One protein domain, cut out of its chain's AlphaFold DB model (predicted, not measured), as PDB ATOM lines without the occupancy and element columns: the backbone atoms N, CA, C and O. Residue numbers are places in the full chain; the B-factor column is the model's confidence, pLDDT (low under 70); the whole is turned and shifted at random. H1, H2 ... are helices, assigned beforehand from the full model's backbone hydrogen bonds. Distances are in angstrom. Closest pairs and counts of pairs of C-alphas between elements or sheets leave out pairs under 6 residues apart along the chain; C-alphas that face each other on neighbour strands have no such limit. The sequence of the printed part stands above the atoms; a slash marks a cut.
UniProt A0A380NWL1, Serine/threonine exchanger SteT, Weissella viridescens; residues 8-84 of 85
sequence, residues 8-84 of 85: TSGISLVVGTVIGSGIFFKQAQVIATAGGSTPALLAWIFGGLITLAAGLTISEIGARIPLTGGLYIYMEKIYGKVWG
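This is residues 8 to 84 of the 85 residues of the protein "Serine/threonine exchanger SteT" of Weissella viridescens (UniProt A0A380NWL1). This is an open, loose frame built on one long straight helix, H4, with smaller helices off both its ends and little packed along its length. At one end H3 makes a corner with H4, and the chain before it, residues 8 to 26 with H1 and H2, sticks out; towards the other end a short link leads to a small head of two helices, H5 and H6, packed on each other. The printed part has 77 residues, with six named helices in the order H1 to H6, no named strand, and the class all helix. It is loose, with a radius of gyration of the C-alphas of 16.6 A, and its C-alphas span 45 by 33 by 19 A.

H1, residues 8 to 18, touches no helix, and it is apart from H2, residues 22 to 25, which follows it. H2 and H3, residues 27 to 34, meet only through their link. H3 and H4, residues 37 to 64, touch only at the corner by their link; their closest C-alphas, those of Ile 31 and Ala 40, are 5.2 A apart. Their lines stand at 76 degrees, about perpendicular, and H4 touches H3 with residues 37 to 43 alone. H4 and H5, residues 71 to 79, are close but not clearly touching, the closest C-alphas being those of Ile 61 and Tyr 74, 7.3 A apart. They run the same way at a steep tilt of 61 degrees. H5 and H6, residues 81 to 84, touch, and their closest C-alphas, those of Glu 76 and Gly 84, are 4.1 A apart. H1 is apart from H4, and H4 is apart from H6. In H1, H3, H4 and H5 every O i to N i+4 pair is within hydrogen-bond range; H2 and H6 are too short for such a pair.

H1 begins with C-alpha 8 at (201.088, 172.284, 187.920) and is 15.5 A long from first to last C-alpha. H2 measures 5.3 A and H3 10.4 A. H4 runs 41.0 A, from C-alpha 37 at (181.783, 173.502, 161.037) to C-alpha 64 at (199.699, 194.006, 191.736). H5 measures 11.6 A, and H6 measures 5.0 A and ends with C-alpha 84 at (183.373, 198.295, 192.705).

The two C-alphas farthest apart, those of Gly 36 and Lys 81, are 45.5 A from each other. Residues 8 to 26 stand free, and so do residues 45 to 57 of H4. The printed part has no cut. No link is long; the link from H4 to H5, 6 residues, is short, and the others are tight. The mean pLDDT of the printed part is 91.6, and no printed residue is under 70.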
ATOM      1  N   THR A   8     201.914 173.403 188.399       91.31
ATOM      2  CA  THR A   8     201.088 172.284 187.920       91.31
ATOM      3  C   THR A   8     199.709 172.256 188.576       91.31
ATOM      4  O   THR A   8     198.706 172.100 187.892       91.31
ATOM      5  N   SER A   9     199.642 172.462 189.895       91.81
ATOM      6  CA  SER A   9     198.368 172.513 190.620       91.81
ATOM      7  C   SER A   9     197.530 173.726 190.198       91.81
ATOM      8  O   SER A   9     196.319 173.600 190.034       91.81
ATOM      9  N   GLY A  10     198.175 174.870 189.945       90.94
ATOM     10  CA  GLY A  10     197.521 176.067 189.418       90.94
ATOM     11  C   GLY A  10     196.947 175.861 188.016       90.94
ATOM     12  O   GLY A  10     195.799 176.221 187.775       90.94
ATOM     13  N   ILE A  11     197.699 175.225 187.110       92.25
ATOM     14  CA  ILE A  11     197.219 174.895 185.759       92.25
ATOM     15  C   ILE A  11     196.010 173.959 185.838       92.25
ATOM     16  O   ILE A  11     194.987 174.244 185.220       92.25
ATOM     17  N   SER A  12     196.087 172.887 186.631       93.94
ATOM     18  CA  SER A  12     194.964 171.954 186.796       93.94
ATOM     19  C   SER A  12     193.708 172.644 187.332       93.94
ATOM     20  O   SER A  12     192.607 172.344 186.875       93.94
ATOM     21  N   LEU A  13     193.861 173.599 188.256       93.00
ATOM     22  CA  LEU A  13     192.745 174.395 188.768       93.00
ATOM     23  C   LEU A  13     192.116 175.265 187.668       93.00
ATOM     24  O   LEU A  13     190.894 175.303 187.540       93.00
ATOM     25  N   VAL A  14     192.928 175.940 186.853       91.56
ATOM     26  CA  VAL A  14     192.426 176.762 185.738       91.56
ATOM     27  C   VAL A  14     191.693 175.891 184.716       91.56
ATOM     28  O   VAL A  14     190.573 176.207 184.328       91.56
ATOM     29  N   VAL A  15     192.268 174.751 184.332       92.94
ATOM     30  CA  VAL A  15     191.626 173.819 183.392       92.94
ATOM     31  C   VAL A  15     190.296 173.304 183.951       92.94
ATOM     32  O   VAL A  15     189.288 173.342 183.249       92.94
ATOM     33  N   GLY A  16     190.265 172.885 185.219       92.94
ATOM     34  CA  GLY A  16     189.055 172.362 185.861       92.94
ATOM     35  C   GLY A  16     187.962 173.405 186.106       92.94
ATOM     36  O   GLY A  16     186.791 173.051 186.170       92.94
ATOM     37  N   THR A  17     188.320 174.685 186.229       91.38
ATOM     38  CA  THR A  17     187.340 175.776 186.392       91.38
ATOM     39  C   THR A  17     186.791 176.280 185.059       91.38
ATOM     40  O   THR A  17     185.640 176.707 185.003       91.38
ATOM     41  N   VAL A  18     187.582 176.220 183.982       92.12
ATOM     42  CA  VAL A  18     187.184 176.697 182.646       92.12
ATOM     43  C   VAL A  18     186.435 175.626 181.849       92.12
ATOM     44  O   VAL A  18     185.456 175.944 181.166       92.12
ATOM     45  N   ILE A  19     186.864 174.360 181.907       92.50
ATOM     46  CA  ILE A  19     186.190 173.272 181.191       92.50
ATOM     47  C   ILE A  19     184.907 172.901 181.939       92.50
ATOM     48  O   ILE A  19     184.935 172.243 182.974       92.50
ATOM     49  N   GLY A  20     183.769 173.305 181.376       89.56
ATOM     50  CA  GLY A  20     182.441 172.997 181.899       89.56
ATOM     51  C   GLY A  20     181.491 172.448 180.837       89.56
ATOM     52  O   GLY A  20     181.881 172.075 179.730       89.56
ATOM     53  N   SER A  21     180.198 172.446 181.157       90.38
ATOM     54  CA  SER A  21     179.150 171.904 180.286       90.38
ATOM     55  C   SER A  21     178.918 172.699 178.992       90.38
ATOM     56  O   SER A  21     178.288 172.196 178.062       90.38
ATOM     57  N   GLY A  22     179.446 173.924 178.896       85.56
ATOM     58  CA  GLY A  22     179.263 174.810 177.744       85.56
ATOM     59  C   GLY A  22     179.672 174.179 176.410       85.56
ATOM     60  O   GLY A  22     178.989 174.396 175.410       85.56
ATOM     61  N   ILE A  23     180.709 173.332 176.399       87.31
ATOM     62  CA  ILE A  23     181.153 172.615 175.194       87.31
ATOM     63  C   ILE A  23     180.114 171.607 174.684       87.31
ATOM     64  O   ILE A  23     180.107 171.301 173.502       87.31
ATOM     65  N   PHE A  24     179.214 171.100 175.525       87.75
ATOM     66  CA  PHE A  24     178.184 170.151 175.092       87.75
ATOM     67  C   PHE A  24     176.919 170.866 174.613       87.75
ATOM     68  O   PHE A  24     176.286 170.431 173.656       87.75
ATOM     69  N   PHE A  25     176.575 171.995 175.236       88.56
ATOM     70  CA  PHE A  25     175.321 172.698 174.952       88.56
ATOM     71  C   PHE A  25     175.441 173.789 173.881       88.56
ATOM     72  O   PHE A  25     174.460 174.085 173.202       88.56
ATOM     73  N   LYS A  26     176.617 174.408 173.705       89.25
ATOM     74  CA  LYS A  26     176.775 175.544 172.777       89.25
ATOM     75  C   LYS A  26     177.179 175.158 171.360       89.25
ATOM     76  O   LYS A  26     176.984 175.966 170.460       89.25
ATOM     77  N   GLN A  27     177.675 173.944 171.123       88.06
ATOM     78  CA  GLN A  27     178.214 173.559 169.809       88.06
ATOM     79  C   GLN A  27     177.187 173.655 168.687       88.06
ATOM     80  O   GLN A  27     177.462 174.280 167.668       88.06
ATOM     81  N   ALA A  28     175.986 173.107 168.896       90.19
ATOM     82  CA  ALA A  28     174.926 173.157 167.892       90.19
ATOM     83  C   ALA A  28     174.569 174.606 167.515       90.19
ATOM     84  O   ALA A  28     174.452 174.934 166.337       90.19
ATOM     85  N   GLN A  29     174.474 175.492 168.512       92.44
ATOM     86  CA  GLN A  29     174.171 176.907 168.297       92.44
ATOM     87  C   GLN A  29     175.308 177.636 167.567       92.44
ATOM     88  O   GLN A  29     175.042 178.428 166.663       92.44
ATOM     89  N   VAL A  30     176.566 177.366 167.929       93.06
ATOM     90  CA  VAL A  30     177.737 177.985 167.290       93.06
ATOM     91  C   VAL A  30     177.842 177.551 165.829       93.06
ATOM     92  O   VAL A  30     178.015 178.408 164.971       93.06
ATOM     93  N   ILE A  31     177.661 176.263 165.522       94.75
ATOM     94  CA  ILE A  31     177.683 175.752 164.141       94.75
ATOM     95  C   ILE A  31     176.559 176.372 163.305       94.75
ATOM     96  O   ILE A  31     176.816 176.841 162.195       94.75
ATOM     97  N   ALA A  32     175.338 176.423 163.848       94.19
ATOM     98  CA  ALA A  32     174.190 177.011 163.163       94.19
ATOM     99  C   ALA A  32     174.386 178.510 162.875       94.19
ATOM    100  O   ALA A  32     174.064 178.975 161.786       94.19
ATOM    101  N   THR A  33     174.953 179.256 163.826       94.75
ATOM    102  CA  THR A  33     175.162 180.709 163.695       94.75
ATOM    103  C   THR A  33     176.362 181.040 162.805       94.75
ATOM    104  O   THR A  33     176.324 182.007 162.053       94.75
ATOM    105  N   ALA A  34     177.429 180.238 162.867       93.12
ATOM    106  CA  ALA A  34     178.636 180.438 162.067       93.12
ATOM    107  C   ALA A  34     178.462 180.024 160.594       93.12
ATOM    108  O   ALA A  34     179.311 180.354 159.770       93.12
ATOM    109  N   GLY A  35     177.389 179.297 160.257       92.94
ATOM    110  CA  GLY A  35     177.114 178.834 158.893       92.94
ATOM    111  C   GLY A  35     177.887 177.573 158.491       92.94
ATOM    112  O   GLY A  35     178.035 177.303 157.301       92.94
ATOM    113  N   GLY A  36     178.397 176.802 159.459       93.69
ATOM    114  CA  GLY A  36     179.094 175.537 159.209       93.69
ATOM    115  C   GLY A  36     180.196 175.210 160.220       93.69
ATOM    116  O   GLY A  36     180.533 176.004 161.097       93.69
ATOM    117  N   SER A  37     180.790 174.023 160.083       93.25
ATOM    118  CA  SER A  37     181.783 173.502 161.037       93.25
ATOM    119  C   SER A  37     183.122 174.247 160.998       93.25
ATOM    120  O   SER A  37     183.697 174.531 162.044       93.25
ATOM    121  N   THR A  38     183.618 174.606 159.811       95.00
ATOM    122  CA  THR A  38     184.883 175.346 159.655       95.00
ATOM    123  C   THR A  38     184.847 176.737 160.305       95.00
ATOM    124  O   THR A  38     185.715 177.014 161.136       95.00
ATOM    125  N   PRO A  39     183.862 177.614 160.014       94.94
ATOM    126  CA  PRO A  39     183.783 178.916 160.678       94.94
ATOM    127  C   PRO A  39     183.493 178.796 162.184       94.94
ATOM    128  O   PRO A  39     184.002 179.598 162.965       94.94
ATOM    129  N   ALA A  40     182.766 177.762 162.622       94.62
ATOM    130  CA  ALA A  40     182.565 177.482 164.045       94.62
ATOM    131  C   ALA A  40     183.873 177.138 164.779       94.62
ATOM    132  O   ALA A  40     184.112 177.644 165.875       94.62
ATOM    133  N   LEU A  41     184.742 176.317 164.179       94.62
ATOM    134  CA  LEU A  41     186.061 176.004 164.744       94.62
ATOM    135  C   LEU A  41     186.946 177.251 164.845       94.62
ATOM    136  O   LEU A  41     187.603 177.454 165.866       94.62
ATOM    137  N   LEU A  42     186.926 178.114 163.825       95.94
ATOM    138  CA  LEU A  42     187.643 179.390 163.872       95.94
ATOM    139  C   LEU A  42     187.124 180.281 165.006       95.94
ATOM    140  O   LEU A  42     187.929 180.832 165.755       95.94
ATOM    141  N   ALA A  43     185.804 180.371 165.192       94.88
ATOM    142  CA  ALA A  43     185.211 181.134 166.290       94.88
ATOM    143  C   ALA A  43     185.682 180.636 167.670       94.88
ATOM    144  O   ALA A  43     185.996 181.452 168.537       94.88
ATOM    145  N   TRP A  44     185.807 179.318 167.863       93.50
ATOM    146  CA  TRP A  44     186.371 178.744 169.091       93.50
ATOM    147  C   TRP A  44     187.838 179.119 169.306       93.50
ATOM    148  O   TRP A  44     188.215 179.484 170.420       93.50
ATOM    149  N   ILE A  45     188.658 179.071 168.252       95.75
ATOM    150  CA  ILE A  45     190.074 179.460 168.323       95.75
ATOM    151  C   ILE A  45     190.201 180.942 168.697       95.75
ATOM    152  O   ILE A  45     190.930 181.280 169.631       95.75
ATOM    153  N   PHE A  46     189.455 181.825 168.028       96.62
ATOM    154  CA  PHE A  46     189.461 183.257 168.338       96.62
ATOM    155  C   PHE A  46     188.943 183.550 169.749       96.62
ATOM    156  O   PHE A  46     189.561 184.329 170.474       96.62
ATOM    157  N   GLY A  47     187.863 182.889 170.175       94.69
ATOM    158  CA  GLY A  47     187.347 183.003 171.540       94.69
ATOM    159  C   GLY A  47     188.380 182.579 172.589       94.69
ATOM    160  O   GLY A  47     188.559 183.266 173.597       94.69
ATOM    161  N   GLY A  48     189.117 181.498 172.322       94.75
ATOM    162  CA  GLY A  48     190.224 181.044 173.163       94.75
ATOM    163  C   GLY A  48     191.356 182.068 173.258       94.75
ATOM    164  O   GLY A  48     191.806 182.381 174.359       94.75
ATOM    165  N   LEU A  49     191.772 182.652 172.131       97.44
ATOM    166  CA  LEU A  49     192.819 183.683 172.093       97.44
ATOM    167  C   LEU A  49     192.419 184.954 172.856       97.44
ATOM    168  O   LEU A  49     193.214 185.473 173.640       97.44
ATOM    169  N   ILE A  50     191.183 185.426 172.676       97.38
ATOM    170  CA  ILE A  50     190.655 186.590 173.405       97.38
ATOM    171  C   ILE A  50     190.642 186.310 174.911       97.38
ATOM    172  O   ILE A  50     191.094 187.135 175.705       97.38
ATOM    173  N   THR A  51     190.173 185.125 175.309       95.62
ATOM    174  CA  THR A  51     190.105 184.731 176.724       95.62
ATOM    175  C   THR A  51     191.499 184.610 177.338       95.62
ATOM    176  O   THR A  51     191.705 185.033 178.475       95.62
ATOM    177  N   LEU A  52     192.479 184.098 176.590       94.88
ATOM    178  CA  LEU A  52     193.871 184.031 177.032       94.88
ATOM    179  C   LEU A  52     194.452 185.432 177.267       94.88
ATOM    180  O   LEU A  52     195.039 185.682 178.320       94.88
ATOM    181  N   ALA A  53     194.255 186.358 176.325       96.94
ATOM    182  CA  ALA A  53     194.717 187.739 176.457       96.94
ATOM    183  C   ALA A  53     194.072 188.453 177.661       96.94
ATOM    184  O   ALA A  53     194.761 189.118 178.442       96.94
ATOM    185  N   ALA A  54     192.764 188.265 177.859       95.00
ATOM    186  CA  ALA A  54     192.051 188.783 179.024       95.00
ATOM    187  C   ALA A  54     192.592 188.184 180.334       95.00
ATOM    188  O   ALA A  54     192.855 188.919 181.287       95.00
ATOM    189  N   GLY A  55     192.824 186.868 180.366       93.94
ATOM    190  CA  GLY A  55     193.383 186.168 181.522       93.94
ATOM    191  C   GLY A  55     194.770 186.682 181.909       93.94
ATOM    192  O   GLY A  55     195.014 186.938 183.089       93.94
ATOM    193  N   LEU A  56     195.650 186.915 180.932       94.50
ATOM    194  CA  LEU A  56     196.975 187.500 181.170       94.50
ATOM    195  C   LEU A  56     196.876 188.928 181.724       94.50
ATOM    196  O   LEU A  56     197.535 189.244 182.714       94.50
ATOM    197  N   THR A  57     195.997 189.758 181.163       94.00
ATOM    198  CA  THR A  57     195.784 191.139 181.632       94.00
ATOM    199  C   THR A  57     195.276 191.170 183.079       94.00
ATOM    200  O   THR A  57     195.800 191.900 183.920       94.00
ATOM    201  N   ILE A  58     194.290 190.330 183.413       91.44
ATOM    202  CA  ILE A  58     193.763 190.224 184.782       91.44
ATOM    203  C   ILE A  58     194.820 189.645 185.734       91.44
ATOM    204  O   ILE A  58     194.888 190.058 186.891       91.44
ATOM    205  N   SER A  59     195.678 188.733 185.262       91.25
ATOM    206  CA  SER A  59     196.762 188.171 186.077       91.25
ATOM    207  C   SER A  59     197.778 189.230 186.518       91.25
ATOM    208  O   SER A  59     198.247 189.181 187.656       91.25
ATOM    209  N   GLU A  60     198.056 190.234 185.679       93.69
ATOM    210  CA  GLU A  60     198.926 191.358 186.035       93.69
ATOM    211  C   GLU A  60     198.308 192.207 187.157       93.69
ATOM    212  O   GLU A  60     198.973 192.538 188.143       93.69
ATOM    213  N   ILE A  61     197.007 192.499 187.054       92.44
ATOM    214  CA  ILE A  61     196.266 193.241 188.084       92.44
ATOM    215  C   ILE A  61     196.243 192.449 189.396       92.44
ATOM    216  O   ILE A  61     196.525 193.008 190.457       92.44
ATOM    217  N   GLY A  62     195.972 191.144 189.333       90.38
ATOM    218  CA  GLY A  62     195.954 190.265 190.503       90.38
ATOM    219  C   GLY A  62     197.321 190.114 191.175       90.38
ATOM    220  O   GLY A  62     197.391 190.007 192.399       90.38
ATOM    221  N   ALA A  63     198.412 190.173 190.408       89.62
ATOM    222  CA  ALA A  63     199.766 190.207 190.955       89.62
ATOM    223  C   ALA A  63     200.078 191.544 191.654       89.62
ATOM    224  O   ALA A  63     200.790 191.555 192.660       89.62
ATOM    225  N   ARG A  64     199.529 192.661 191.154       91.56
ATOM    226  CA  ARG A  64     199.699 194.006 191.736       91.56
ATOM    227  C   ARG A  64     198.820 194.240 192.970       91.56
ATOM    228  O   ARG A  64     199.238 194.946 193.886       91.56
ATOM    229  N   ILE A  65     197.622 193.658 193.006       90.88
ATOM    230  CA  ILE A  65     196.641 193.793 194.093       90.88
ATOM    231  C   ILE A  65     196.393 192.403 194.710       90.88
ATOM    232  O   ILE A  65     195.400 191.753 194.374       90.88
ATOM    233  N   PRO A  66     197.262 191.927 195.627       85.88
ATOM    234  CA  PRO A  66     197.192 190.577 196.198       85.88
ATOM    235  C   PRO A  66     196.141 190.478 197.319       85.88
ATOM    236  O   PRO A  66     196.422 190.021 198.428       85.88
ATOM    237  N   LEU A  67     194.927 190.954 197.042       87.25
ATOM    238  CA  LEU A  67     193.773 190.899 197.932       87.25
ATOM    239  C   LEU A  67     192.760 189.880 197.406       87.25
ATOM    240  O   LEU A  67     192.529 189.760 196.203       87.25
ATOM    241  N   THR A  68     192.128 189.156 198.321       81.88
ATOM    242  CA  THR A  68     191.003 188.270 198.020       81.88
ATOM    243  C   THR A  68     189.745 189.089 197.725       81.88
ATOM    244  O   THR A  68     189.435 190.027 198.451       81.88
ATOM    245  N   GLY A  69     189.021 188.732 196.659       84.75
ATOM    246  CA  GLY A  69     187.793 189.417 196.219       84.75
ATOM    247  C   GLY A  69     187.697 189.637 194.704       84.75
ATOM    248  O   GLY A  69     186.627 189.956 194.197       84.75
ATOM    249  N   GLY A  70     188.790 189.410 193.966       87.75
ATOM    250  CA  GLY A  70     188.786 189.386 192.502       87.75
ATOM    251  C   GLY A  70     188.370 190.721 191.886       87.75
ATOM    252  O   GLY A  70     188.807 191.778 192.338       87.75
ATOM    253  N   LEU A  71     187.511 190.662 190.862       88.00
ATOM    254  CA  LEU A  71     187.128 191.828 190.061       88.00
ATOM    255  C   LEU A  71     186.539 192.969 190.904       88.00
ATOM    256  O   LEU A  71     186.859 194.122 190.645       88.00
ATOM    257  N   TYR A  72     185.751 192.646 191.935       90.19
ATOM    258  CA  TYR A  72     185.153 193.623 192.852       90.19
ATOM    259  C   TYR A  72     186.229 194.506 193.503       90.19
ATOM    260  O   TYR A  72     186.209 195.731 193.396       90.19
ATOM    261  N   ILE A  73     187.244 193.875 194.104       90.56
ATOM    262  CA  ILE A  73     188.345 194.594 194.758       90.56
ATOM    263  C   ILE A  73     189.223 195.308 193.730       90.56
ATOM    264  O   ILE A  73     189.715 196.402 194.009       90.56
ATOM    265  N   TYR A  74     189.422 194.727 192.544       91.50
ATOM    266  CA  TYR A  74     190.191 195.378 191.480       91.50
ATOM    267  C   TYR A  74     189.519 196.676 191.032       91.50
ATOM    268  O   TYR A  74     190.182 197.712 190.972       91.50
ATOM    269  N   MET A  75     188.207 196.650 190.799       91.31
ATOM    270  CA  MET A  75     187.445 197.832 190.405       91.31
ATOM    271  C   MET A  75     187.369 198.866 191.534       91.31
ATOM    272  O   MET A  75     187.642 200.039 191.286       91.31
ATOM    273  N   GLU A  76     187.119 198.449 192.781       91.62
ATOM    274  CA  GLU A  76     187.110 199.364 193.934       91.62
ATOM    275  C   GLU A  76     188.464 200.070 194.115       91.62
ATOM    276  O   GLU A  76     188.513 201.266 194.409       91.62
ATOM    277  N   LYS A  77     189.578 199.354 193.925       89.75
ATOM    278  CA  LYS A  77     190.927 199.912 194.095       89.75
ATOM    279  C   LYS A  77     191.356 200.837 192.960       89.75
ATOM    280  O   LYS A  77     192.123 201.758 193.225       89.75
ATOM    281  N   ILE A  78     190.909 200.583 191.732       90.56
ATOM    282  CA  ILE A  78     191.310 201.368 190.553       90.56
ATOM    283  C   ILE A  78     190.381 202.571 190.348       90.56
ATOM    284  O   ILE A  78     190.860 203.669 190.078       90.56
ATOM    285  N   TYR A  79     189.069 202.380 190.500       91.00
ATOM    286  CA  TYR A  79     188.048 203.367 190.131       91.00
ATOM    287  C   TYR A  79     187.233 203.895 191.323       91.00
ATOM    288  O   TYR A  79     186.439 204.823 191.167       91.00
ATOM    289  N   GLY A  80     187.443 203.358 192.527       89.69
ATOM    290  CA  GLY A  80     186.735 203.759 193.741       89.69
ATOM    291  C   GLY A  80     185.463 202.947 194.003       89.69
ATOM    292  O   GLY A  80     184.996 202.173 193.170       89.69
ATOM    293  N   LYS A  81     184.880 203.139 195.193       86.56
ATOM    294  CA  LYS A  81     183.765 202.327 195.720       86.56
ATOM    295  C   LYS A  81     182.536 202.233 194.816       86.56
ATOM    296  O   LYS A  81     181.897 201.192 194.802       86.56
ATOM    297  N   VAL A  82     182.216 203.291 194.074       87.81
ATOM    298  CA  VAL A  82     181.019 203.330 193.214       87.81
ATOM    299  C   VAL A  82     181.118 202.333 192.061       87.81
ATOM    300  O   VAL A  82     180.122 201.725 191.707       87.81
ATOM    301  N   TRP A  83     182.314 202.147 191.501       83.62
ATOM    302  CA  TRP A  83     182.545 201.238 190.375       83.62
ATOM    303  C   TRP A  83     182.908 199.814 190.816       83.62
ATOM    304  O   TRP A  83     183.012 198.922 189.978       83.62
ATOM    305  N   GLY A  84     183.146 199.611 192.115       79.06
ATOM    306  CA  GLY A  84     183.373 198.295 192.705       79.06
ATOM    307  C   GLY A  84     182.085 197.530 193.015       79.06
ATOM    308  O   GLY A  84     182.102 196.310 192.899       79.06
TER     309      GLY A  84